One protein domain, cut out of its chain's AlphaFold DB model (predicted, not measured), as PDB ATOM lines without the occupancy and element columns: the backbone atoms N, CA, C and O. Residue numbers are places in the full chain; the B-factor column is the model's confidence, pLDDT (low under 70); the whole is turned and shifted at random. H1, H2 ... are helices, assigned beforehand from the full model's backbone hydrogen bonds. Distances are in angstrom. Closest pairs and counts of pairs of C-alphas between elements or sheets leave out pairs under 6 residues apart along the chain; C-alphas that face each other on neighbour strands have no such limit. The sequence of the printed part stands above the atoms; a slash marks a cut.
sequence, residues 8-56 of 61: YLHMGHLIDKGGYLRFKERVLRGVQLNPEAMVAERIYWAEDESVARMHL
ATOM      1  N   TYR A   8      27.338  52.058  17.940       63.69
ATOM      2  CA  TYR A   8      27.996  50.760  17.880       63.69
ATOM      3  C   TYR A   8      28.677  50.487  19.228       63.69
ATOM      4  O   TYR A   8      29.560  51.231  19.653       63.69
ATOM      5  N   LEU A   9      28.234  49.440  19.924       71.25
ATOM      6  CA  LEU A   9      28.815  48.997  21.189       71.25
ATOM      7  C   LEU A   9      29.553  47.685  20.935       71.25
ATOM      8  O   LEU A   9      28.924  46.671  20.647       71.25
ATOM      9  N   HIS A  10      30.880  47.713  21.025       77.44
ATOM     10  CA  HIS A  10      31.688  46.499  21.014       77.44
ATOM     11  C   HIS A  10      31.715  45.866  22.417       77.44
ATOM     12  O   HIS A  10      31.266  46.470  23.391       77.44
ATOM     13  N   MET A  11      32.219  44.635  22.534       77.75
ATOM     14  CA  MET A  11      32.115  43.853  23.774       77.75
ATOM     15  C   MET A  11      32.755  44.546  24.989       77.75
ATOM     16  O   MET A  11      32.166  44.521  26.065       77.75
ATOM     17  N   GLY A  12      33.891  45.228  24.803       83.94
ATOM     18  CA  GLY A  12      34.511  46.093  25.818       83.94
ATOM     19  C   GLY A  12      33.515  47.092  26.416       83.94
ATOM     20  O   GLY A  12      33.224  47.022  27.606       83.94
ATOM     21  N   HIS A  13      32.844  47.889  25.573       83.75
ATOM     22  CA  HIS A  13      31.792  48.814  26.018       83.75
ATOM     23  C   HIS A  13      30.637  48.143  26.781       83.75
ATOM     24  O   HIS A  13      30.003  48.773  27.629       83.75
ATOM     25  N   LEU A  14      30.297  46.891  26.458       86.62
ATOM     26  CA  LEU A  14      29.251  46.156  27.176       86.62
ATOM     27  C   LEU A  14      29.738  45.692  28.552       86.62
ATOM     28  O   LEU A  14      28.974  45.760  29.515       86.62
ATOM     29  N   ILE A  15      30.996  45.264  28.656       90.44
ATOM     30  CA  ILE A  15      31.631  44.871  29.918       90.44
ATOM     31  C   ILE A  15      31.796  46.085  30.833       90.44
ATOM     32  O   ILE A  15      31.501  45.977  32.019       90.44
ATOM     33  N   ASP A  16      32.164  47.248  30.296       85.75
ATOM     34  CA  ASP A  16      32.291  48.477  31.088       85.75
ATOM     35  C   ASP A  16      30.944  48.915  31.672       85.75
ATOM     36  O   ASP A  16      30.849  49.274  32.844       85.75
ATOM     37  N   LYS A  17      29.864  48.808  30.885       87.06
ATOM     38  CA  LYS A  17      28.499  49.109  31.347       87.06
ATOM     39  C   LYS A  17      27.958  48.073  32.334       87.06
ATOM     40  O   LYS A  17      27.232  48.428  33.257       87.06
ATOM     41  N   GLY A  18      28.251  46.792  32.106       87.94
ATOM     42  CA  GLY A  18      27.753  45.676  32.917       87.94
ATOM     43  C   GLY A  18      28.594  45.370  34.161       87.94
ATOM     44  O   GLY A  18      28.121  44.683  35.069       87.94
ATOM     45  N   GLY A  19      29.818  45.888  34.208       91.88
ATOM     46  CA  GLY A  19      30.827  45.601  35.216       91.88
ATOM     47  C   GLY A  19      31.591  44.304  34.935       91.88
ATOM     48  O   GLY A  19      31.007  43.221  34.818       91.88
ATOM     49  N   TYR A  20      32.925  44.399  34.925       93.38
ATOM     50  CA  TYR A  20      33.814  43.254  34.711       93.38
ATOM     51  C   TYR A  20      33.579  42.102  35.699       93.38
ATOM     52  O   TYR A  20      33.552  40.948  35.284       93.38
ATOM     53  N   LEU A  21      33.357  42.385  36.988       94.62
ATOM     54  CA  LEU A  21      33.187  41.334  38.002       94.62
ATOM     55  C   LEU A  21      31.963  40.450  37.730       94.62
ATOM     56  O   LEU A  21      32.076  39.227  37.726       94.62
ATOM     57  N   ARG A  22      30.819  41.061  37.398       94.69
ATOM     58  CA  ARG A  22      29.594  40.327  37.041       94.69
ATOM     59  C   ARG A  22      29.756  39.550  35.743       94.69
ATOM     60  O   ARG A  22      29.255  38.433  35.619       94.69
ATOM     61  N   PHE A  23      30.449  40.139  34.771       94.56
ATOM     62  CA  PHE A  23      30.781  39.454  33.531       94.56
ATOM     63  C   PHE A  23      31.645  38.212  33.801       94.56
ATOM     64  O   PHE A  23      31.260  37.119  33.391       94.56
ATOM     65  N   LYS A  24      32.742  38.365  34.555       95.31
ATOM     66  CA  LYS A  24      33.657  37.292  34.970       95.31
ATOM     67  C   LYS A  24      32.912  36.142  35.649       95.31
ATOM     68  O   LYS A  24      33.046  34.999  35.225       95.31
ATOM     69  N   GLU A  25      32.100  36.440  36.662       95.75
ATOM     70  CA  GLU A  25      31.299  35.435  37.378       95.75
ATOM     71  C   GLU A  25      30.353  34.671  36.450       95.75
ATOM     72  O   GLU A  25      30.150  33.466  36.606       95.75
ATOM     73  N   ARG A  26      29.753  35.366  35.477       95.75
ATOM     74  CA  ARG A  26      28.821  34.752  34.532       95.75
ATOM     75  C   ARG A  26      29.530  33.822  33.555       95.75
ATOM     76  O   ARG A  26      29.015  32.734  33.316       95.75
ATOM     77  N   VAL A  27      30.661  34.238  32.987       94.75
ATOM     78  CA  VAL A  27      31.367  33.444  31.964       94.75
ATOM     79  C   VAL A  27      32.172  32.289  32.549       94.75
ATOM     80  O   VAL A  27      32.313  31.270  31.887       94.75
ATOM     81  N   LEU A  28      32.658  32.414  33.788       96.69
ATOM     82  CA  LEU A  28      33.411  31.350  34.463       96.69
ATOM     83  C   LEU A  28      32.526  30.383  35.261       96.69
ATOM     84  O   LEU A  28      33.031  29.460  35.897       96.69
ATOM     85  N   ARG A  29      31.201  30.564  35.256       97.44
ATOM     86  CA  ARG A  29      30.289  29.701  36.012       97.44
ATOM     87  C   ARG A  29      30.386  28.250  35.532       97.44
ATOM     88  O   ARG A  29      30.030  27.950  34.399       97.44
ATOM     89  N   GLY A  30      30.795  27.355  36.432       97.38
ATOM     90  CA  GLY A  30      30.934  25.923  36.142       97.38
ATOM     91  C   GLY A  30      32.183  25.564  35.334       97.38
ATOM     92  O   GLY A  30      32.323  24.415  34.926       97.38
ATOM     93  N   VAL A  31      33.089  26.520  35.104       97.00
ATOM     94  CA  VAL A  31      34.372  26.273  34.444       97.00
ATOM     95  C   VAL A  31      35.380  25.786  35.480       97.00
ATOM     96  O   VAL A  31      35.602  26.448  36.494       97.00
ATOM     97  N   GLN A  32      36.017  24.646  35.212       97.19
ATOM     98  CA  GLN A  32      37.160  24.185  35.991       97.19
ATOM     99  C   GLN A  32      38.439  24.764  35.395       97.19
ATOM    100  O   GLN A  32      38.816  24.439  34.271       97.19
ATOM    101  N   LEU A  33      39.080  25.650  36.152       95.50
ATOM    102  CA  LEU A  33      40.341  26.254  35.757       95.50
ATOM    103  C   LEU A  33      41.500  25.296  36.035       95.50
ATOM    104  O   LEU A  33      41.526  24.585  37.040       95.50
ATOM    105  N   ASN A  34      42.465  25.311  35.133       96.69
ATOM    106  CA  ASN A  34      43.775  24.714  35.313       96.69
ATOM    107  C   ASN A  34      44.532  25.411  36.472       96.69
ATOM    108  O   ASN A  34      44.330  26.610  36.680       96.69
ATOM    109  N   PRO A  35      45.373  24.697  37.249       95.94
ATOM    110  CA  PRO A  35      46.012  25.245  38.456       95.94
ATOM    111  C   PRO A  35      46.860  26.502  38.221       95.94
ATOM    112  O   PRO A  35      46.980  27.346  39.102       95.94
ATOM    113  N   GLU A  36      47.448  26.625  37.036       97.12
ATOM    114  CA  GLU A  36      48.275  27.748  36.603       97.12
ATOM    115  C   GLU A  36      47.475  28.899  35.971       97.12
ATOM    116  O   GLU A  36      48.050  29.928  35.611       97.12
ATOM    117  N   ALA A  37      46.157  28.741  35.808       96.19
ATOM    118  CA  ALA A  37      45.319  29.762  35.200       96.19
ATOM    119  C   ALA A  37      45.278  31.026  36.064       96.19
ATOM    120  O   ALA A  37      44.942  30.997  37.248       96.19
ATOM    121  N   MET A  38      45.540  32.166  35.431       95.00
ATOM    122  CA  MET A  38      45.405  33.471  36.060       95.00
ATOM    123  C   MET A  38      44.102  34.125  35.614       95.00
ATOM    124  O   MET A  38      43.815  34.227  34.420       95.00
ATOM    125  N   VAL A  39      43.320  34.607  36.576       94.62
ATOM    126  CA  VAL A  39      42.095  35.361  36.315       94.62
ATOM    127  C   VAL A  39      42.281  36.774  36.827       94.62
ATOM    128  O   VAL A  39      42.612  36.978  37.992       94.62
ATOM    129  N   ALA A  40      42.043  37.759  35.967       94.06
ATOM    130  CA  ALA A  40      42.192  39.144  36.369       94.06
ATOM    131  C   ALA A  40      41.181  39.523  37.474       94.06
ATOM    132  O   ALA A  40      39.999  39.150  37.473       94.06
ATOM    133  N   GLU A  41      41.645  40.301  38.449       92.50
ATOM    134  CA  GLU A  41      40.772  40.924  39.449       92.50
ATOM    135  C   GLU A  41      40.102  42.179  38.889       92.50
ATOM    136  O   GLU A  41      38.942  42.466  39.192       92.50
ATOM    137  N   ARG A  42      40.823  42.896  38.022       88.88
ATOM    138  CA  ARG A  42      40.423  44.143  37.374       88.88
ATOM    139  C   ARG A  42      40.906  44.160  35.928       88.88
ATOM    140  O   ARG A  42      41.943  43.581  35.623       88.88
ATOM    141  N   ILE A  43      40.172  44.859  35.069       86.00
ATOM    142  CA  ILE A  43      40.565  45.122  33.685       86.00
ATOM    143  C   ILE A  43      40.659  46.631  33.490       86.00
ATOM    144  O   ILE A  43      39.773  47.367  33.922       86.00
ATOM    145  N   TYR A  44      41.732  47.057  32.830       83.12
ATOM    146  CA  TYR A  44      41.909  48.402  32.302       83.12
ATOM    147  C   TYR A  44      42.237  48.265  30.821       83.12
ATOM    148  O   TYR A  44      43.091  47.458  30.449       83.12
ATOM    149  N   TRP A  45      41.542  49.024  29.984       73.12
ATOM    150  CA  TRP A  45      41.764  49.012  28.546       73.12
ATOM    151  C   TRP A  45      42.810  50.067  28.190       73.12
ATOM    152  O   TRP A  45      42.715  51.209  28.634       73.12
ATOM    153  N   ALA A  46      43.801  49.690  27.385       69.50
ATOM    154  CA  ALA A  46      44.574  50.664  26.630       69.50
ATOM    155  C   ALA A  46      43.769  50.965  25.360       69.50
ATOM    156  O   ALA A  46      43.569  50.074  24.535       69.50
ATOM    157  N   GLU A  47      43.241  52.181  25.239       58.19
ATOM    158  CA  GLU A  47      42.482  52.609  24.063       58.19
ATOM    159  C   GLU A  47      43.431  52.811  22.871       58.19
ATOM    160  O   GLU A  47      43.846  53.927  22.577       58.19
ATOM    161  N   ASP A  48      43.792  51.733  22.173       57.19
ATOM    162  CA  ASP A  48      44.243  51.831  20.781       57.19
ATOM    163  C   ASP A  48      43.050  51.482  19.879       57.19
ATOM    164  O   ASP A  48      42.787  50.327  19.541       57.19
ATOM    165  N   GLU A  49      42.242  52.497  19.556       52.81
ATOM    166  CA  GLU A  49      40.994  52.396  18.778       52.81
ATOM    167  C   GLU A  49      41.191  51.992  17.293       52.81
ATOM    168  O   GLU A  49      40.366  52.317  16.435       52.81
ATOM    169  N   SER A  50      42.264  51.295  16.910       49.16
ATOM    170  CA  SER A  50      42.575  51.084  15.487       49.16
ATOM    171  C   SER A  50      42.028  49.782  14.876       49.16
ATOM    172  O   SER A  50      41.797  49.727  13.665       49.16
ATOM    173  N   VAL A  51      41.707  48.747  15.665       51.34
ATOM    174  CA  VAL A  51      41.297  47.432  15.110       51.34
ATOM    175  C   VAL A  51      39.829  47.338  14.663       51.34
ATOM    176  O   VAL A  51      39.458  46.413  13.940       51.34
ATOM    177  N   ALA A  52      38.981  48.315  14.994       50.09
ATOM    178  CA  ALA A  52      37.554  48.294  14.640       50.09
ATOM    179  C   ALA A  52      37.226  48.851  13.235       50.09
ATOM    180  O   ALA A  52      36.056  49.075  12.920       50.09
ATOM    181  N   ARG A  53      38.221  49.073  12.362       50.31
ATOM    182  CA  ARG A  53      37.996  49.605  11.001       50.31
ATOM    183  C   ARG A  53      37.797  48.555   9.901       50.31
ATOM    184  O   ARG A  53      37.504  48.941   8.776       50.31
ATOM    185  N   MET A  54      37.874  47.252  10.186       52.88
ATOM    186  CA  MET A  54      37.756  46.221   9.133       52.88
ATOM    187  C   MET A  54      36.354  46.089   8.504       52.88
ATOM    188  O   MET A  54      36.240  45.557   7.405       52.88
ATOM    189  N   HIS A  55      35.293  46.601   9.144       52.72
ATOM    190  CA  HIS A  55      33.912  46.481   8.638       52.72
ATOM    191  C   HIS A  55      33.255  47.811   8.241       52.72
ATOM    192  O   HIS A  55      32.071  47.836   7.896       52.72
ATOM    193  N   LEU A  56      33.992  48.925   8.261       50.25
ATOM    194  CA  LEU A  56      33.473  50.194   7.758       50.25
ATOM    195  C   LEU A  56      33.631  50.221   6.237       50.25
ATOM    196  O   LEU A  56      34.699  50.535   5.719       50.25
TER     197      LEU A  56
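What this domain is: This is residues 8 to 56 of the 61 residues of the protein "Anaerobic sulfite reductase subunit C" of Salmonella enterica I (UniProt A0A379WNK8). The model shows little regular structure: two short helices, H1 and H2, make a corner, and a long stretch with no named element, residues 28 to 56, runs out past H2 and folds back along the length of the domain. Residues 29 to 38 stick out as a loop, and residues 46 to 51 stand free on the way back. The printed part has 49 residues, with H1 then H2 and no named strand; the class is all helix, with under half of the residues in named elements. The whole is loose, with a radius of gyration of the C-alphas of 13.8 A, and elongated, spanning 40 by 22 by 19 A.

How they stand to each other: H1, residues 11 to 18, and H2, residues 20 to 27, are close but not clearly touching; their closest C-alphas, of Ile 15 and Phe 23, are 6.6 A apart. Their lines are about perpendicular, but only just, at 72 degrees. In H1 and H2 every O i to N i+4 pair is within hydrogen-bond range.

Where its parts are: H1 begins at C-alpha 11 (32.115, 43.853, 23.774) and is 10.3 A long from first to last C-alpha. H2 is 10.5 A long and ends at C-alpha 27 (31.367, 33.444, 31.964).

The domain as a whole: The C-alphas farthest apart, of Pro 35 and Leu 56, are 41.5 A apart. The printed part has no cut, and the link from H1 to H2 is tight. The pLDDT is under 70 at residue 8 and residues 46 to 56.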